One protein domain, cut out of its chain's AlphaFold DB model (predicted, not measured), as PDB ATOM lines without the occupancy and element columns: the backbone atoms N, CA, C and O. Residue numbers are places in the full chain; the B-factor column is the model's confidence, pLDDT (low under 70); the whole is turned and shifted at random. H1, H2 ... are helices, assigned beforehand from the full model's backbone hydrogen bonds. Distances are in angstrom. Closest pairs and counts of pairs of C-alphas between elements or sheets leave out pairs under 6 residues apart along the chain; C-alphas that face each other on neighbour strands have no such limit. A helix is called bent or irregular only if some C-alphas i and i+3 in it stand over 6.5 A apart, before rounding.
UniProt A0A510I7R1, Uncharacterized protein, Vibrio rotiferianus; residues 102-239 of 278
ATOM      1  N   VAL A 102      48.063 -58.148 107.367       83.81
ATOM      2  CA  VAL A 102      46.608 -58.273 107.532       83.81
ATOM      3  C   VAL A 102      46.056 -57.226 108.497       83.81
ATOM      4  O   VAL A 102      45.042 -56.610 108.176       83.81
ATOM      5  N   VAL A 103      46.724 -56.970 109.625       83.31
ATOM      6  CA  VAL A 103      46.344 -55.914 110.576       83.31
ATOM      7  C   VAL A 103      46.297 -54.561 109.870       83.31
ATOM      8  O   VAL A 103      45.271 -53.891 109.937       83.31
ATOM      9  N   ARG A 104      47.335 -54.194 109.104       84.56
ATOM     10  CA  ARG A 104      47.348 -52.923 108.351       84.56
ATOM     11  C   ARG A 104      46.154 -52.799 107.401       84.56
ATOM     12  O   ARG A 104      45.520 -51.750 107.343       84.56
ATOM     13  N   VAL A 105      45.829 -53.861 106.662       83.12
ATOM     14  CA  VAL A 105      44.701 -53.851 105.712       83.12
ATOM     15  C   VAL A 105      43.352 -53.793 106.434       83.12
ATOM     16  O   VAL A 105      42.425 -53.150 105.945       83.12
ATOM     17  N   VAL A 106      43.213 -54.461 107.581       82.56
ATOM     18  CA  VAL A 106      41.987 -54.413 108.391       82.56
ATOM     19  C   VAL A 106      41.775 -53.015 108.968       82.56
ATOM     20  O   VAL A 106      40.682 -52.482 108.810       82.56
ATOM     21  N   ILE A 107      42.812 -52.391 109.538       85.00
ATOM     22  CA  ILE A 107      42.709 -51.039 110.107       85.00
ATOM     23  C   ILE A 107      42.410 -49.993 109.034       85.00
ATOM     24  O   ILE A 107      41.499 -49.197 109.220       85.00
ATOM     25  N   LYS A 108      43.062 -50.053 107.868       84.12
ATOM     26  CA  LYS A 108      42.713 -49.171 106.738       84.12
ATOM     27  C   LYS A 108      41.287 -49.371 106.241       84.12
ATOM     28  O   LYS A 108      40.624 -48.435 105.812       84.12
ATOM     29  N   GLY A 109      40.820 -50.615 106.265       82.38
ATOM     30  CA  GLY A 109      39.445 -50.935 105.923       82.38
ATOM     31  C   GLY A 109      38.440 -50.316 106.896       82.38
ATOM     32  O   GLY A 109      37.430 -49.770 106.464       82.38
ATOM     33  N   TRP A 110      38.743 -50.381 108.191       87.31
ATOM     34  CA  TRP A 110      37.964 -49.730 109.238       87.31
ATOM     35  C   TRP A 110      38.002 -48.200 109.125       87.31
ATOM     36  O   TRP A 110      36.948 -47.581 109.160       87.31
ATOM     37  N   GLU A 111      39.171 -47.594 108.898       84.19
ATOM     38  CA  GLU A 111      39.329 -46.144 108.687       84.19
ATOM     39  C   GLU A 111      38.430 -45.637 107.550       84.19
ATOM     40  O   GLU A 111      37.725 -44.634 107.693       84.19
ATOM     41  N   LEU A 112      38.422 -46.359 106.422       84.88
ATOM     42  CA  LEU A 112      37.579 -46.029 105.276       84.88
ATOM     43  C   LEU A 112      36.092 -46.130 105.634       84.88
ATOM     44  O   LEU A 112      35.331 -45.213 105.337       84.88
ATOM     45  N   ALA A 113      35.693 -47.212 106.306       84.00
ATOM     46  CA  ALA A 113      34.313 -47.417 106.728       84.00
ATOM     47  C   ALA A 113      33.841 -46.338 107.715       84.00
ATOM     48  O   ALA A 113      32.747 -45.804 107.560       84.00
ATOM     49  N   LEU A 114      34.691 -45.965 108.673       84.88
ATOM     50  CA  LEU A 114      34.418 -44.906 109.638       84.88
ATOM     51  C   LEU A 114      34.260 -43.541 108.957       84.88
ATOM     52  O   LEU A 114      33.373 -42.762 109.294       84.88
ATOM     53  N   THR A 115      35.090 -43.254 107.953       82.56
ATOM     54  CA  THR A 115      35.018 -41.994 107.194       82.56
ATOM     55  C   THR A 115      33.733 -41.895 106.358       82.56
ATOM     56  O   THR A 115      33.200 -40.800 106.134       82.56
ATOM     57  N   GLU A 116      33.205 -43.032 105.901       85.81
ATOM     58  CA  GLU A 116      31.939 -43.112 105.166       85.81
ATOM     59  C   GLU A 116      30.700 -43.108 106.082       85.81
ATOM     60  O   GLU A 116      29.603 -42.802 105.607       85.81
ATOM     61  N   ASP A 117      30.863 -43.346 107.387       86.38
ATOM     62  CA  ASP A 117      29.779 -43.330 108.369       86.38
ATOM     63  C   ASP A 117      29.271 -41.900 108.630       86.38
ATOM     64  O   ASP A 117      29.909 -41.062 109.275       86.38
ATOM     65  N   ILE A 118      28.088 -41.603 108.085       87.25
ATOM     66  CA  ILE A 118      27.439 -40.294 108.203       87.25
ATOM     67  C   ILE A 118      26.943 -40.046 109.632       87.25
ATOM     68  O   ILE A 118      26.988 -38.903 110.091       87.25
ATOM     69  N   GLU A 119      26.453 -41.078 110.317       90.56
ATOM     70  CA  GLU A 119      25.896 -40.945 111.664       90.56
ATOM     71  C   GLU A 119      27.009 -40.623 112.655       90.56
ATOM     72  O   GLU A 119      26.941 -39.594 113.333       90.56
ATOM     73  N   TRP A 120      28.081 -41.419 112.633       90.69
ATOM     74  CA  TRP A 120      29.277 -41.186 113.437       90.69
ATOM     75  C   TRP A 120      29.904 -39.814 113.159       90.69
ATOM     76  O   TRP A 120      30.262 -39.084 114.085       90.69
ATOM     77  N   ARG A 121      30.007 -39.406 111.887       87.38
ATOM     78  CA  ARG A 121      30.550 -38.086 111.529       87.38
ATOM     79  C   ARG A 121      29.733 -36.938 112.106       87.38
ATOM     80  O   ARG A 121      30.318 -35.965 112.574       87.38
ATOM     81  N   ASN A 122      28.407 -37.026 112.037       89.62
ATOM     82  CA  ASN A 122      27.527 -35.965 112.518       89.62
ATOM     83  C   ASN A 122      27.543 -35.878 114.048       89.62
ATOM     84  O   ASN A 122      27.629 -34.773 114.581       89.62
ATOM     85  N   SER A 123      27.503 -37.018 114.747       91.62
ATOM     86  CA  SER A 123      27.571 -37.050 116.213       91.62
ATOM     87  C   SER A 123      28.919 -36.542 116.725       91.62
ATOM     88  O   SER A 123      28.959 -35.688 117.606       91.62
ATOM     89  N   THR A 124      30.017 -36.974 116.104       89.19
ATOM     90  CA  THR A 124      31.373 -36.542 116.472       89.19
ATOM     91  C   THR A 124      31.592 -35.058 116.187       89.19
ATOM     92  O   THR A 124      32.215 -34.357 116.981       89.19
ATOM     93  N   PHE A 125      31.056 -34.548 115.073       87.81
ATOM     94  CA  PHE A 125      31.114 -33.120 114.759       87.81
ATOM     95  C   PHE A 125      30.350 -32.276 115.787       87.81
ATOM     96  O   PHE A 125      30.836 -31.221 116.195       87.81
ATOM     97  N   LEU A 126      29.178 -32.747 116.223       91.06
ATOM     98  CA  LEU A 126      28.400 -32.099 117.276       91.06
ATOM     99  C   LEU A 126      29.161 -32.083 118.606       91.06
ATOM    100  O   LEU A 126      29.331 -31.013 119.185       91.06
ATOM    101  N   GLU A 127      29.697 -33.225 119.041       91.69
ATOM    102  CA  GLU A 127      30.483 -33.309 120.278       91.69
ATOM    103  C   GLU A 127      31.720 -32.397 120.229       91.69
ATOM    104  O   GLU A 127      32.012 -31.672 121.182       91.69
ATOM    105  N   ALA A 128      32.436 -32.381 119.101       87.75
ATOM    106  CA  ALA A 128      33.583 -31.502 118.904       87.75
ATOM    107  C   ALA A 128      33.186 -30.018 118.990       87.75
ATOM    108  O   ALA A 128      33.892 -29.229 119.620       87.75
ATOM    109  N   TYR A 129      32.054 -29.634 118.389       89.12
ATOM    110  CA  TYR A 129      31.531 -28.272 118.470       89.12
ATOM    111  C   TYR A 129      31.207 -27.888 119.920       89.12
ATOM    112  O   TYR A 129      31.631 -26.825 120.378       89.12
ATOM    113  N   GLU A 130      30.494 -28.750 120.651       92.25
ATOM    114  CA  GLU A 130      30.115 -28.520 122.050       92.25
ATOM    115  C   GLU A 130      31.346 -28.401 122.955       92.25
ATOM    116  O   GLU A 130      31.459 -27.433 123.709       92.25
ATOM    117  N   LYS A 131      32.336 -29.294 122.805       90.94
ATOM    118  CA  LYS A 131      33.593 -29.215 123.566       90.94
ATOM    119  C   LYS A 131      34.314 -27.888 123.353       90.94
ATOM    120  O   LYS A 131      34.776 -27.298 124.325       90.94
ATOM    121  N   VAL A 132      34.398 -27.388 122.117       87.44
ATOM    122  CA  VAL A 132      34.997 -26.067 121.846       87.44
ATOM    123  C   VAL A 132      34.140 -24.942 122.426       87.44
ATOM    124  O   VAL A 132      34.680 -23.974 122.967       87.44
ATOM    125  N   ALA A 133      32.813 -25.061 122.345       88.44
ATOM    126  CA  ALA A 133      31.878 -24.069 122.871       88.44
ATOM    127  C   ALA A 133      31.915 -23.970 124.399       88.44
ATOM    128  O   ALA A 133      31.607 -22.904 124.940       88.44
ATOM    129  N   ASP A 134      32.343 -25.027 125.082       91.88
ATOM    130  CA  ASP A 134      32.508 -25.080 126.532       91.88
ATOM    131  C   ASP A 134      33.876 -24.591 127.019       91.88
ATOM    132  O   ASP A 134      34.025 -24.278 128.203       91.88
ATOM    133  N   LEU A 135      34.863 -24.423 126.131       90.19
ATOM    134  CA  LEU A 135      36.170 -23.887 126.510       90.19
ATOM    135  C   LEU A 135      36.050 -22.447 127.031       90.19
ATOM    136  O   LEU A 135      35.460 -21.555 126.402       90.19
ATOM    137  N   ARG A 136      36.651 -22.193 128.196       89.19
ATOM    138  CA  ARG A 136      36.704 -20.873 128.837       89.19
ATOM    139  C   ARG A 136      38.149 -20.488 129.141       89.19
ATOM    140  O   ARG A 136      38.945 -21.307 129.582       89.19
ATOM    141  N   THR A 137      38.460 -19.217 128.921       83.75
ATOM    142  CA  THR A 137      39.688 -18.567 129.405       83.75
ATOM    143  C   THR A 137      39.639 -18.393 130.928       83.75
ATOM    144  O   THR A 137      38.563 -18.476 131.520       83.75
ATOM    145  N   GLU A 138      40.776 -18.105 131.573       82.88
ATOM    146  CA  GLU A 138      40.846 -17.871 133.032       82.88
ATOM    147  C   GLU A 138      39.896 -16.754 133.511       82.88
ATOM    148  O   GLU A 138      39.384 -16.802 134.627       82.88
ATOM    149  N   ASP A 139      39.578 -15.801 132.631       81.62
ATOM    150  CA  ASP A 139      38.616 -14.718 132.872       81.62
ATOM    151  C   ASP A 139      37.139 -15.142 132.698       81.62
ATOM    152  O   ASP A 139      36.238 -14.302 132.737       81.62
ATOM    153  N   GLY A 140      36.863 -16.420 132.419       82.88
ATOM    154  CA  GLY A 140      35.518 -16.957 132.187       82.88
ATOM    155  C   GLY A 140      34.911 -16.630 130.816       82.88
ATOM    156  O   GLY A 140      33.735 -16.912 130.586       82.88
ATOM    157  N   ARG A 141      35.677 -16.043 129.887       84.69
ATOM    158  CA  ARG A 141      35.222 -15.744 128.513       84.69
ATOM    159  C   ARG A 141      35.425 -16.948 127.596       84.69
ATOM    160  O   ARG A 141      36.380 -17.698 127.793       84.69
ATOM    161  N   SER A 142      34.566 -17.110 126.587       85.81
ATOM    162  CA  SER A 142      34.745 -18.135 125.546       85.81
ATOM    163  C   SER A 142      36.119 -18.006 124.890       85.81
ATOM    164  O   SER A 142      36.557 -16.891 124.598       85.81
ATOM    165  N   VAL A 143      36.792 -19.140 124.691       86.06
ATOM    166  CA  VAL A 143      38.104 -19.191 124.025       86.06
ATOM    167  C   VAL A 143      37.975 -18.871 122.533       86.06
ATOM    168  O   VAL A 143      38.829 -18.184 121.977       86.06
ATOM    169  N   GLU A 144      36.884 -19.309 121.903       85.62
ATOM    170  CA  GLU A 144      36.596 -19.069 120.487       85.62
ATOM    171  C   GLU A 144      35.423 -18.106 120.286       85.62
ATOM    172  O   GLU A 144      34.511 -18.004 121.115       85.62
ATOM    173  N   ASP A 145      35.445 -17.424 119.140       85.06
ATOM    174  CA  ASP A 145      34.328 -16.623 118.644       85.06
ATOM    175  C   ASP A 145      33.468 -17.462 117.689       85.06
ATOM    176  O   ASP A 145      33.918 -17.861 116.615       85.06
ATOM    177  N   PHE A 146      32.217 -17.698 118.080       86.19
ATOM    178  CA  PHE A 146      31.241 -18.475 117.313       86.19
ATOM    179  C   PHE A 146      30.410 -17.626 116.340       86.19
ATOM    180  O   PHE A 146      29.512 -18.136 115.668       86.19
ATOM    181  N   ASN A 147      30.692 -16.327 116.212       84.31
ATOM    182  CA  ASN A 147      30.015 -15.490 115.225       84.31
ATOM    183  C   ASN A 147      30.286 -15.998 113.796       84.31
ATOM    184  O   ASN A 147      31.418 -15.992 113.319       84.31
ATOM    185  N   GLY A 148      29.225 -16.417 113.098       80.81
ATOM    186  CA  GLY A 148      29.317 -17.015 111.758       80.81
ATOM    187  C   GLY A 148      29.524 -18.534 111.748       80.81
ATOM    188  O   GLY A 148      29.579 -19.123 110.670       80.81
ATOM    189  N   PHE A 149      29.565 -19.162 112.923       84.12
ATOM    190  CA  PHE A 149      29.637 -20.607 113.116       84.12
ATOM    191  C   PHE A 149      28.372 -21.055 113.861       84.12
ATOM    192  O   PHE A 149      28.409 -21.209 115.078       84.12
ATOM    193  N   PRO A 150      27.212 -21.156 113.181       85.75
ATOM    194  CA  PRO A 150      25.978 -21.571 113.838       85.75
ATOM    195  C   PRO A 150      26.090 -23.012 114.350       85.75
ATOM    196  O   PRO A 150      26.875 -23.803 113.831       85.75
ATOM    197  N   HIS A 151      25.268 -23.351 115.343       88.81
ATOM    198  CA  HIS A 151      25.205 -24.703 115.899       88.81
ATOM    199  C   HIS A 151      24.900 -25.749 114.802       88.81
ATOM    200  O   HIS A 151      24.126 -25.437 113.887       88.81
ATOM    201  N   PRO A 152      25.431 -26.983 114.884       85.81
ATOM    202  CA  PRO A 152      25.161 -28.040 113.904       85.81
ATOM    203  C   PRO A 152      23.662 -28.308 113.679       85.81
ATOM    204  O   PRO A 152      23.222 -28.411 112.536       85.81
ATOM    205  N   ASP A 153      22.846 -28.274 114.739       87.50
ATOM    206  CA  ASP A 153      21.376 -28.416 114.650       87.50
ATOM    207  C   ASP A 153      20.684 -27.305 113.843       87.50
ATOM    208  O   ASP A 153      19.560 -27.467 113.367       87.50
ATOM    209  N   LEU A 154      21.348 -26.158 113.685       86.12
ATOM    210  CA  LEU A 154      20.885 -25.024 112.885       86.12
ATOM    211  C   LEU A 154      21.465 -25.046 111.458       86.12
ATOM    212  O   LEU A 154      21.331 -24.063 110.729       86.12
ATOM    213  N   GLY A 155      22.111 -26.144 111.054       80.56
ATOM    214  CA  GLY A 155      22.752 -26.299 109.746       80.56
ATOM    215  C   GLY A 155      24.188 -25.776 109.683       80.56
ATOM    216  O   GLY A 155      24.690 -25.506 108.590       80.56
ATOM    217  N   GLY A 156      24.847 -25.597 110.831       81.81
ATOM    218  CA  GLY A 156      26.270 -25.278 110.886       81.81
ATOM    219  C   GLY A 156      27.152 -26.433 110.425       81.81
ATOM    220  O   GLY A 156      26.894 -27.588 110.745       81.81
ATOM    221  N   SER A 157      28.209 -26.116 109.680       80.25
ATOM    222  CA  SER A 157      29.139 -27.106 109.115       80.25
ATOM    223  C   SER A 157      30.607 -26.843 109.446       80.25
ATOM    224  O   SER A 157      31.478 -27.564 108.972       80.25
ATOM    225  N   ASN A 158      30.895 -25.820 110.256       80.50
ATOM    226  CA  ASN A 158      32.254 -25.438 110.625       80.50
ATOM    227  C   ASN A 158      32.366 -25.207 112.137       80.50
ATOM    228  O   ASN A 158      31.447 -24.662 112.745       80.50
ATOM    229  N   ILE A 159      33.520 -25.555 112.708       79.75
ATOM    230  CA  ILE A 159      33.877 -25.284 114.107       79.75
ATOM    231  C   ILE A 159      35.000 -24.234 114.102       79.75
ATOM    232  O   ILE A 159      35.950 -24.378 113.324       79.75
ATOM    233  N   PRO A 160      34.925 -23.167 114.918       81.81
ATOM    234  CA  PRO A 160      36.036 -22.234 115.056       81.81
ATOM    235  C   PRO A 160      37.229 -22.926 115.735       81.81
ATOM    236  O   PRO A 160      37.080 -23.574 116.765       81.81
ATOM    237  N   ALA A 161      38.420 -22.803 115.147       80.25
ATOM    238  CA  ALA A 161      39.624 -23.511 115.596       80.25
ATOM    239  C   ALA A 161      40.870 -22.602 115.582       80.25
ATOM    240  O   ALA A 161      41.929 -22.986 115.083       80.25
ATOM    241  N   ARG A 162      40.743 -21.349 116.045       79.62
ATOM    242  CA  ARG A 162      41.842 -20.367 115.976       79.62
ATOM    243  C   ARG A 162      42.891 -20.608 117.063       79.62
ATOM    244  O   ARG A 162      44.091 -20.508 116.807       79.62
ATOM    245  N   SER A 163      42.448 -20.935 118.267       79.38
ATOM    246  CA  SER A 163      43.290 -21.241 119.419       79.38
ATOM    247  C   SER A 163      43.834 -22.669 119.368       79.38
ATOM    248  O   SER A 163      43.279 -23.554 118.709       79.38
ATOM    249  N   ASP A 164      44.939 -22.898 120.076       76.50
ATOM    250  CA  ASP A 164      45.496 -24.243 120.249       76.50
ATOM    251  C   ASP A 164      44.563 -25.119 121.101       76.50
ATOM    252  O   ASP A 164      44.382 -26.295 120.803       76.50
ATOM    253  N   GLN A 165      43.888 -24.530 122.095       79.31
ATOM    254  CA  GLN A 165      42.922 -25.233 122.947       79.31
ATOM    255  C   GLN A 165      41.714 -25.749 122.155       79.31
ATOM    256  O   GLN A 165      41.300 -26.888 122.354       79.31
ATOM    257  N   ALA A 166      41.170 -24.951 121.229       80.19
ATOM    258  CA  ALA A 166      40.071 -25.392 120.372       80.19
ATOM    259  C   ALA A 166      40.505 -26.505 119.417       80.19
ATOM    260  O   ALA A 166      39.807 -27.505 119.282       80.19
ATOM    261  N   ARG A 167      41.687 -26.370 118.799       74.88
ATOM    262  CA  ARG A 167      42.262 -27.429 117.956       74.88
ATOM    263  C   ARG A 167      42.444 -28.727 118.738       74.88
ATOM    264  O   ARG A 167      42.050 -29.776 118.248       74.88
ATOM    265  N   PHE A 168      42.959 -28.648 119.962       77.00
ATOM    266  CA  PHE A 168      43.095 -29.804 120.841       77.00
ATOM    267  C   PHE A 168      41.739 -30.437 121.184       77.00
ATOM    268  O   PHE A 168      41.590 -31.646 121.061       77.00
ATOM    269  N   ALA A 169      40.735 -29.635 121.550       81.94
ATOM    270  CA  ALA A 169      39.408 -30.136 121.910       81.94
ATOM    271  C   ALA A 169      38.684 -30.826 120.741       81.94
ATOM    272  O   ALA A 169      38.059 -31.867 120.938       81.94
ATOM    273  N   ILE A 170      38.796 -30.279 119.524       78.81
ATOM    274  CA  ILE A 170      38.255 -30.911 118.311       78.81
ATOM    275  C   ILE A 170      38.911 -32.275 118.116       78.81
ATOM    276  O   ILE A 170      38.235 -33.279 117.918       78.81
ATOM    277  N   THR A 171      40.232 -32.326 118.203       72.69
ATOM    278  CA  THR A 171      40.991 -33.555 117.978       72.69
ATOM    279  C   THR A 171      40.727 -34.602 119.031       72.69
ATOM    280  O   THR A 171      40.535 -35.759 118.680       72.69
ATOM    281  N   ASP A 172      40.660 -34.202 120.298       77.44
ATOM    282  CA  ASP A 172      40.262 -35.084 121.388       77.44
ATOM    283  C   ASP A 172      38.890 -35.706 121.107       77.44
ATOM    284  O   ASP A 172      38.764 -36.922 121.177       77.44
ATOM    285  N   ALA A 173      37.889 -34.919 120.691       83.75
ATOM    286  CA  ALA A 173      36.571 -35.448 120.324       83.75
ATOM    287  C   ALA A 173      36.645 -36.500 119.209       83.75
ATOM    288  O   ALA A 173      36.136 -37.608 119.370       83.75
ATOM    289  N   TYR A 174      37.329 -36.192 118.102       80.25
ATOM    290  CA  TYR A 174      37.464 -37.129 116.984       80.25
ATOM    291  C   TYR A 174      38.228 -38.397 117.367       80.25
ATOM    292  O   TYR A 174      37.854 -39.487 116.942       80.25
ATOM    293  N   LEU A 175      39.270 -38.277 118.188       75.12
ATOM    294  CA  LEU A 175      40.058 -39.417 118.646       75.12
ATOM    295  C   LEU A 175      39.302 -40.303 119.619       75.12
ATOM    296  O   LEU A 175      39.331 -41.524 119.482       75.12
ATOM    297  N   VAL A 176      38.643 -39.694 120.602       80.19
ATOM    298  CA  VAL A 176      37.810 -40.393 121.581       80.19
ATOM    299  C   VAL A 176      36.729 -41.173 120.848       80.19
ATOM    300  O   VAL A 176      36.625 -42.383 121.035       80.19
ATOM    301  N   SER A 177      36.009 -40.499 119.956       84.75
ATOM    302  CA  SER A 177      34.928 -41.093 119.180       84.75
ATOM    303  C   SER A 177      35.423 -42.191 118.227       84.75
ATOM    304  O   SER A 177      34.804 -43.247 118.117       84.75
ATOM    305  N   ALA A 178      36.576 -42.007 117.572       82.62
ATOM    306  CA  ALA A 178      37.176 -43.048 116.735       82.62
ATOM    307  C   ALA A 178      37.618 -44.268 117.562       82.62
ATOM    308  O   ALA A 178      37.387 -45.403 117.156       82.62
ATOM    309  N   ALA A 179      38.221 -44.061 118.734       79.31
ATOM    310  CA  ALA A 179      38.623 -45.151 119.621       79.31
ATOM    311  C   ALA A 179      37.415 -45.923 120.178       79.31
ATOM    312  O   ALA A 179      37.474 -47.146 120.305       79.31
ATOM    313  N   GLU A 180      36.320 -45.229 120.488       84.00
ATOM    314  CA  GLU A 180      35.062 -45.841 120.927       84.00
ATOM    315  C   GLU A 180      34.418 -46.647 119.797       84.00
ATOM    316  O   GLU A 180      34.140 -47.833 119.983       84.00
ATOM    317  N   ASN A 181      34.318 -46.080 118.591       86.25
ATOM    318  CA  ASN A 181      33.851 -46.820 117.422       86.25
ATOM    319  C   ASN A 181      34.727 -48.050 117.134       86.25
ATOM    320  O   ASN A 181      34.214 -49.127 116.832       86.25
ATOM    321  N   PHE A 182      36.050 -47.927 117.259       83.38
ATOM    322  CA  PHE A 182      36.964 -49.055 117.112       83.38
ATOM    323  C   PHE A 182      36.702 -50.141 118.165       83.38
ATOM    324  O   PHE A 182      36.690 -51.329 117.851       83.38
ATOM    325  N   ALA A 183      36.474 -49.750 119.420       81.25
ATOM    326  CA  ALA A 183      36.168 -50.683 120.497       81.25
ATOM    327  C   ALA A 183      34.856 -51.446 120.265       81.25
ATOM    328  O   ALA A 183      34.779 -52.627 120.615       81.25
ATOM    329  N   GLU A 184      33.860 -50.792 119.667       83.31
ATOM    330  CA  GLU A 184      32.564 -51.385 119.330       83.31
ATOM    331  C   GLU A 184      32.633 -52.288 118.095       83.31
ATOM    332  O   GLU A 184      32.133 -53.411 118.122       83.31
ATOM    333  N   THR A 185      33.279 -51.826 117.023       80.75
ATOM    334  CA  THR A 185      33.316 -52.526 115.727       80.75
ATOM    335  C   THR A 185      34.402 -53.597 115.639       80.75
ATOM    336  O   THR A 185      34.282 -54.531 114.850       80.75
ATOM    337  N   MET A 186      35.464 -53.491 116.443       78.00
ATOM    338  CA  MET A 186      36.620 -54.396 116.429       78.00
ATOM    339  C   MET A 186      36.952 -54.914 117.842       78.00
ATOM    340  O   MET A 186      38.083 -54.753 118.325       78.00
ATOM    341  N   PRO A 187      36.015 -55.600 118.525       74.56
ATOM    342  CA  PRO A 187      36.140 -55.934 119.946       74.56
ATOM    343  C   PRO A 187      37.355 -56.820 120.254       74.56
ATOM    344  O   PRO A 187      38.020 -56.644 121.277       74.56
ATOM    345  N   VAL A 188      37.697 -57.750 119.355       73.12
ATOM    346  CA  VAL A 188      38.853 -58.646 119.523       73.12
ATOM    347  C   VAL A 188      40.177 -57.879 119.438       73.12
ATOM    348  O   VAL A 188      41.072 -58.107 120.252       73.12
ATOM    349  N   LEU A 189      40.309 -56.956 118.481       76.12
ATOM    350  CA  LEU A 189      41.525 -56.153 118.317       76.12
ATOM    351  C   LEU A 189      41.665 -55.124 119.445       76.12
ATOM    352  O   LEU A 189      42.763 -54.938 119.968       76.12
ATOM    353  N   ASN A 190      40.559 -54.522 119.881       78.44
ATOM    354  CA  ASN A 190      40.540 -53.627 121.034       78.44
ATOM    355  C   ASN A 190      40.939 -54.344 122.337       78.44
ATOM    356  O   ASN A 190      41.713 -53.820 123.143       78.44
ATOM    357  N   TRP A 191      40.479 -55.582 122.535       74.94
ATOM    358  CA  TRP A 191      40.916 -56.401 123.666       74.94
ATOM    359  C   TRP A 191      42.430 -56.664 123.644       74.94
ATOM    360  O   TRP A 191      43.084 -56.600 124.685       74.94
ATOM    361  N   ILE A 192      43.011 -56.900 122.463       71.94
ATOM    362  CA  ILE A 192      44.465 -57.046 122.313       71.94
ATOM    363  C   ILE A 192      45.171 -55.734 122.682       71.94
ATOM    364  O   ILE A 192      46.065 -55.753 123.524       71.94
ATOM    365  N   LEU A 193      44.730 -54.603 122.124       73.00
ATOM    366  CA  LEU A 193      45.311 -53.278 122.380       73.00
ATOM    367  C   LEU A 193      45.317 -52.903 123.863       73.00
ATOM    368  O   LEU A 193      46.350 -52.494 124.403       73.00
ATOM    369  N   SER A 194      44.173 -53.071 124.527       67.94
ATOM    370  CA  SER A 194      43.987 -52.721 125.940       67.94
ATOM    371  C   SER A 194      44.853 -53.553 126.896       67.94
ATOM    372  O   SER A 194      45.212 -53.076 127.974       67.94
ATOM    373  N   ALA A 195      45.276 -54.758 126.497       58.06
ATOM    374  CA  ALA A 195      46.068 -55.667 127.327       58.06
ATOM    375  C   ALA A 195      47.541 -55.254 127.540       58.06
ATOM    376  O   ALA A 195      48.250 -55.929 128.297       58.06
ATOM    377  N   LYS A 196      48.037 -54.209 126.865       62.41
ATOM    378  CA  LYS A 196      49.389 -53.648 127.070       62.41
ATOM    379  C   LYS A 196      49.336 -52.227 127.616       62.41
ATOM    380  O   LYS A 196      50.059 -51.915 128.555       62.41
ATOM    381  N   THR A 197      48.489 -51.386 127.041       52.12
ATOM    382  CA  THR A 197      48.525 -49.943 127.296       52.12
ATOM    383  C   THR A 197      47.818 -49.550 128.587       52.12
ATOM    384  O   THR A 197      48.075 -48.465 129.094       52.12
ATOM    385  N   GLY A 198      46.936 -50.391 129.153       48.84
ATOM    386  CA  GLY A 198      46.180 -50.101 130.385       48.84
ATOM    387  C   GLY A 198      45.179 -48.940 130.252       48.84
ATOM    388  O   GLY A 198      44.168 -48.923 130.947       48.84
ATOM    389  N   ASN A 199      45.444 -48.011 129.328       53.09
ATOM    390  CA  ASN A 199      44.615 -46.935 128.828       53.09
ATOM    391  C   ASN A 199      45.210 -46.410 127.493       53.09
ATOM    392  O   ASN A 199      45.812 -45.339 127.457       53.09
ATOM    393  N   ALA A 200      45.072 -47.163 126.386       53.56
ATOM    394  CA  ALA A 200      45.547 -46.774 125.036       53.56
ATOM    395  C   ALA A 200      45.186 -45.324 124.672       53.56
ATOM    396  O   ALA A 200      45.960 -44.605 124.049       53.56
ATOM    397  N   LYS A 201      44.018 -44.887 125.152       52.72
ATOM    398  CA  LYS A 201      43.485 -43.536 125.024       52.72
ATOM    399  C   LYS A 201      44.470 -42.460 125.503       52.72
ATOM    400  O   LYS A 201      44.675 -41.492 124.786       52.72
ATOM    401  N   SER A 202      45.119 -42.619 126.661       53.72
ATOM    402  CA  SER A 202      45.976 -41.559 127.223       53.72
ATOM    403  C   SER A 202      47.340 -41.432 126.541       53.72
ATOM    404  O   SER A 202      47.850 -40.323 126.423       53.72
ATOM    405  N   GLU A 203      47.935 -42.536 126.083       56.09
ATOM    406  CA  GLU A 203      49.209 -42.490 125.341       56.09
ATOM    407  C   GLU A 203      49.011 -41.975 123.913       56.09
ATOM    408  O   GLU A 203      49.794 -41.145 123.456       56.09
ATOM    409  N   ILE A 204      47.931 -42.392 123.240       55.12
ATOM    410  CA  ILE A 204      47.564 -41.872 121.915       55.12
ATOM    411  C   ILE A 204      47.298 -40.362 121.997       55.12
ATOM    412  O   ILE A 204      47.822 -39.613 121.177       55.12
ATOM    413  N   LEU A 205      46.572 -39.899 123.022       56.59
ATOM    414  CA  LEU A 205      46.336 -38.470 123.247       56.59
ATOM    415  C   LEU A 205      47.639 -37.694 123.515       56.59
ATOM    416  O   LEU A 205      47.834 -36.634 122.926       56.59
ATOM    417  N   SER A 206      48.555 -38.227 124.332       58.53
ATOM    418  CA  SER A 206      49.819 -37.547 124.668       58.53
ATOM    419  C   SER A 206      50.803 -37.465 123.493       58.53
ATOM    420  O   SER A 206      51.446 -36.432 123.288       58.53
ATOM    421  N   ASP A 207      50.918 -38.524 122.686       57.72
ATOM    422  CA  ASP A 207      51.776 -38.511 121.494       57.72
ATOM    423  C   ASP A 207      51.221 -37.585 120.404       57.72
ATOM    424  O   ASP A 207      51.985 -36.959 119.664       57.72
ATOM    425  N   MET A 208      49.898 -37.454 120.324       55.62
ATOM    426  CA  MET A 208      49.250 -36.551 119.378       55.62
ATOM    427  C   MET A 208      49.345 -35.092 119.818       55.62
ATOM    428  O   MET A 208      49.630 -34.243 118.978       55.62
ATOM    429  N   GLU A 209      49.230 -34.795 121.114       59.47
ATOM    430  CA  GLU A 209      49.515 -33.465 121.677       59.47
ATOM    431  C   GLU A 209      50.906 -32.973 121.231       59.47
ATOM    432  O   GLU A 209      51.049 -31.876 120.690       59.47
ATOM    433  N   ARG A 210      51.908 -33.861 121.290       61.34
ATOM    434  CA  ARG A 210      53.282 -33.596 120.838       61.34
ATOM    435  C   ARG A 210      53.425 -33.465 119.313       61.34
ATOM    436  O   ARG A 210      54.275 -32.713 118.840       61.34
ATOM    437  N   TYR A 211      52.624 -34.184 118.528       56.88
ATOM    438  CA  TYR A 211      52.615 -34.072 117.063       56.88
ATOM    439  C   TYR A 211      51.990 -32.748 116.595       56.88
ATOM    440  O   TYR A 211      52.470 -32.117 115.648       56.88
ATOM    441  N   PHE A 212      50.943 -32.289 117.283       58.06
ATOM    442  CA  PHE A 212      50.204 -31.089 116.899       58.06
ATOM    443  C   PHE A 212      50.835 -29.776 117.365       58.06
ATOM    444  O   PHE A 212      50.585 -28.757 116.723       58.06
ATOM    445  N   GLU A 213      51.735 -29.790 118.354       58.72
ATOM    446  CA  GLU A 213      52.591 -28.637 118.697       58.72
ATOM    447  C   GLU A 213      53.429 -28.123 117.501       58.72
ATOM    448  O   GLU A 213      53.855 -26.967 117.490       58.72
ATOM    449  N   GLY A 214      53.657 -28.949 116.468       48.97
ATOM    450  CA  GLY A 214      54.500 -28.619 115.312       48.97
ATOM    451  C   GLY A 214      53.783 -28.215 114.015       48.97
ATOM    452  O   GLY A 214      54.464 -27.826 113.065       48.97
ATOM    453  N   SER A 215      52.448 -28.302 113.921       45.59
ATOM    454  CA  SER A 215      51.719 -28.122 112.646       45.59
ATOM    455  C   SER A 215      50.676 -26.994 112.693       45.59
ATOM    456  O   SER A 215      49.873 -26.912 113.619       45.59
ATOM    457  N   GLN A 216      50.679 -26.104 111.689       45.47
ATOM    458  CA  GLN A 216      49.807 -24.912 111.643       45.47
ATOM    459  C   GLN A 216      48.504 -25.087 110.844       45.47
ATOM    460  O   GLN A 216      47.685 -24.172 110.813       45.47
ATOM    461  N   THR A 217      48.280 -26.236 110.208       45.22
ATOM    462  CA  THR A 217      47.102 -26.472 109.359       45.22
ATOM    463  C   THR A 217      46.417 -27.770 109.747       45.22
ATOM    464  O   THR A 217      46.990 -28.847 109.604       45.22
ATOM    465  N   TYR A 218      45.188 -27.635 110.246       51.25
ATOM    466  CA  TYR A 218      44.326 -28.732 110.666       51.25
ATOM    467  C   TYR A 218      43.371 -29.095 109.527       51.25
ATOM    468  O   TYR A 218      42.457 -28.330 109.222       51.25
ATOM    469  N   GLU A 219      43.567 -30.254 108.902       55.88
ATOM    470  CA  GLU A 219      42.542 -30.867 108.058       55.88
ATOM    471  C   GLU A 219      41.874 -31.991 108.856       55.88
ATOM    472  O   GLU A 219      42.529 -32.938 109.280       55.88
ATOM    473  N   LEU A 220      40.563 -31.868 109.078       55.28
ATOM    474  CA  LEU A 220      39.740 -32.777 109.889       55.28
ATOM    475  C   LEU A 220      39.851 -34.251 109.443       55.28
ATOM    476  O   LEU A 220      39.863 -35.154 110.273       55.28
ATOM    477  N   LEU A 221      39.993 -34.486 108.132       55.28
ATOM    478  CA  LEU A 221      40.230 -35.814 107.549       55.28
ATOM    479  C   LEU A 221      41.577 -36.422 107.975       55.28
ATOM    480  O   LEU A 221      41.706 -37.640 108.056       55.28
ATOM    481  N   GLY A 222      42.566 -35.587 108.293       63.12
ATOM    482  CA  GLY A 222      43.854 -36.037 108.807       63.12
ATOM    483  C   GLY A 222      43.749 -36.642 110.206       63.12
ATOM    484  O   GLY A 222      44.480 -37.577 110.504       63.12
ATOM    485  N   ALA A 223      42.823 -36.178 111.053       65.06
ATOM    486  CA  ALA A 223      42.717 -36.662 112.434       65.06
ATOM    487  C   ALA A 223      42.316 -38.147 112.507       65.06
ATOM    488  O   ALA A 223      42.925 -38.902 113.262       65.06
ATOM    489  N   VAL A 224      41.352 -38.574 111.683       69.38
ATOM    490  CA  VAL A 224      40.920 -39.983 111.595       69.38
ATOM    491  C   VAL A 224      42.041 -40.863 111.048       69.38
ATOM    492  O   VAL A 224      42.307 -41.929 111.600       69.38
ATOM    493  N   SER A 225      42.744 -40.389 110.019       72.88
ATOM    494  CA  SER A 225      43.858 -41.127 109.420       72.88
ATOM    495  C   SER A 225      45.034 -41.292 110.385       72.88
ATOM    496  O   SER A 225      45.565 -42.387 110.542       72.88
ATOM    497  N   ILE A 226      45.378 -40.241 111.138       71.62
ATOM    498  CA  ILE A 226      46.421 -40.304 112.172       71.62
ATOM    499  C   ILE A 226      46.019 -41.269 113.295       71.62
ATOM    500  O   ILE A 226      46.852 -42.045 113.767       71.62
ATOM    501  N   ALA A 227      44.749 -41.253 113.714       69.44
ATOM    502  CA  ALA A 227      44.234 -42.193 114.704       69.44
ATOM    503  C   ALA A 227      44.365 -43.644 114.217       69.44
ATOM    504  O   ALA A 227      44.864 -44.501 114.945       69.44
ATOM    505  N   ALA A 228      43.961 -43.902 112.971       75.38
ATOM    506  CA  ALA A 228      44.052 -45.212 112.343       75.38
ATOM    507  C   ALA A 228      45.504 -45.695 112.224       75.38
ATOM    508  O   ALA A 228      45.798 -46.826 112.609       75.38
ATOM    509  N   ASP A 229      46.422 -44.839 111.772       79.50
ATOM    510  CA  ASP A 229      47.846 -45.166 111.675       79.50
ATOM    511  C   ASP A 229      48.443 -45.489 113.052       79.50
ATOM    512  O   ASP A 229      49.137 -46.495 113.206       79.50
ATOM    513  N   LYS A 230      48.112 -44.710 114.091       76.12
ATOM    514  CA  LYS A 230      48.606 -44.965 115.451       76.12
ATOM    515  C   LYS A 230      48.044 -46.261 116.044       76.12
ATOM    516  O   LYS A 230      48.792 -47.023 116.658       76.12
ATOM    517  N   ILE A 231      46.752 -46.536 115.844       74.44
ATOM    518  CA  ILE A 231      46.113 -47.804 116.238       74.44
ATOM    519  C   ILE A 231      46.776 -48.980 115.510       74.44
ATOM    520  O   ILE A 231      47.058 -50.011 116.129       74.44
ATOM    521  N   ALA A 232      47.052 -48.832 114.211       79.44
ATOM    522  CA  ALA A 232      47.742 -49.845 113.426       79.44
ATOM    523  C   ALA A 232      49.149 -50.103 113.968       79.44
ATOM    524  O   ALA A 232      49.495 -51.257 114.204       79.44
ATOM    525  N   ASP A 233      49.941 -49.060 114.206       82.12
ATOM    526  CA  ASP A 233      51.311 -49.198 114.699       82.12
ATOM    527  C   ASP A 233      51.364 -49.875 116.077       82.12
ATOM    528  O   ASP A 233      52.178 -50.778 116.283       82.12
ATOM    529  N   GLU A 234      50.448 -49.540 116.991       79.50
ATOM    530  CA  GLU A 234      50.375 -50.202 118.301       79.50
ATOM    531  C   GLU A 234      49.962 -51.682 118.173       79.50
ATOM    532  O   GLU A 234      50.553 -52.559 118.809       79.50
ATOM    533  N   LEU A 235      48.994 -52.011 117.307       79.06
ATOM    534  CA  LEU A 235      48.635 -53.409 117.019       79.06
ATOM    535  C   LEU A 235      49.792 -54.191 116.383       79.06
ATOM    536  O   LEU A 235      49.946 -55.394 116.619       79.06
ATOM    537  N   ILE A 236      50.617 -53.527 115.577       83.56
ATOM    538  CA  ILE A 236      51.780 -54.125 114.920       83.56
ATOM    539  C   ILE A 236      52.886 -54.397 115.926       83.56
ATOM    540  O   ILE A 236      53.432 -55.501 115.937       83.56
ATOM    541  N   GLU A 237      53.155 -53.466 116.838       83.00
ATOM    542  CA  GLU A 237      54.088 -53.710 117.938       83.00
ATOM    543  C   GLU A 237      53.641 -54.916 118.782       83.00
ATOM    544  O   GLU A 237      54.447 -55.736 119.228       83.00
ATOM    545  N   GLN A 238      52.326 -55.093 118.929       79.25
ATOM    546  CA  GLN A 238      51.742 -56.231 119.629       79.25
ATOM    547  C   GLN A 238      51.602 -57.496 118.771       79.25
ATOM    548  O   GLN A 238      51.327 -58.570 119.313       79.25
ATOM    549  N   THR A 239      51.863 -57.441 117.462       79.69
ATOM    550  CA  THR A 239      51.666 -58.576 116.546       79.69
ATOM    551  C   THR A 239      52.509 -59.786 116.928       79.69
ATOM    552  O   THR A 239      52.021 -60.915 116.866       79.69
TER     553      THR A 239
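AT A GLANCE: This is residues 102 to 239 of the 278 residues of an uncharacterized protein of Vibrio rotiferianus (UniProt A0A510I7R1). One long helix, H3, runs through the middle, with H2 folded along one side of it as a helical hairpin and H5 and H6 packing on it from other sides; H1 lies beside H6, running back against it. H4 turns across one end of this helical body, while the long loop of residues 135 to 163 makes the opposite end. The printed part has 138 residues with six named helices, H1 to H6 in order along the chain, and no named strand; the class is all helix. The whole is compact, with a radius of gyration of the C-alphas of 15.8 A, but elongated in outline, spanning 47 by 30 by 24 A.

IN THESE COORDINATES: H1, residues 102 to 116, is 21.2 A long and begins at C-alpha 102, (46.608, -58.273, 107.532). H2, residues 118 to 134, is 24.4 A long. H3, residues 164 to 185, is the longest, 31.1 A from C-alpha 164 at (45.496, -24.243, 120.249) to C-alpha 185. H4, residues 187 to 197, is 15.6 A long and neither bent nor irregular, but only just: C-alphas 193 and 196 are 6.2 A apart. H5, residues 200 to 212, is 18.3 A long. H6, residues 220 to 237, is 26.6 A long and ends at C-alpha 237, (54.088, -53.710, 117.938).

HOW THE PARTS SIT: H3 is the hub, touching four helices. H2 and H3 form a helical hairpin, touching closest at the C-alphas of Ala 128 and Ile 170, 4.7 A apart, at a shallow tilt of 34.9 degrees, only just short of steep, opposite ways. H5 touches H3 at a tilt of 35.2 degrees, only just steep, opposite ways; the closest C-alphas are those of Asp 172 and Leu 205, 7.2 A apart. Residues 223 to 227 of H6 touch residues 171 to 178 of H3, closest at the C-alphas of Leu 175 and Ala 227, 6.4 A, at a steep tilt of 54 degrees, the same way. H3 and H4 only just touch, with 3 pairs of C-alphas within 8 A, and only at the corner; the closest are those of Ala 183 and Asn 190, 5.3 A. H4 touches residues 234 to 235 of H6, about perpendicular at 74 degrees, closest at the C-alphas of Leu 193 and Leu 235, 6.3 A. H1 touches H6 at a shallow tilt of 21 degrees, opposite ways, closest at the C-alphas of Arg 104 and Ala 232, 5.9 A. H2 and H6 are apart. Every O i to N i+4 pair is within hydrogen-bond range in H1, H2, H3 and H5, against 5 of 7 in H4 and 12 of 14 in H6.

THE WHOLE: The C-alphas of Val 102 and Asp 139 are the two farthest apart, 51.0 A. The printed part has no cut; the link from H2 to H3 is long, 29 residues. Mean pLDDT of the printed part is 76.6, and residues 194 to 224 and residue 227 are under 70.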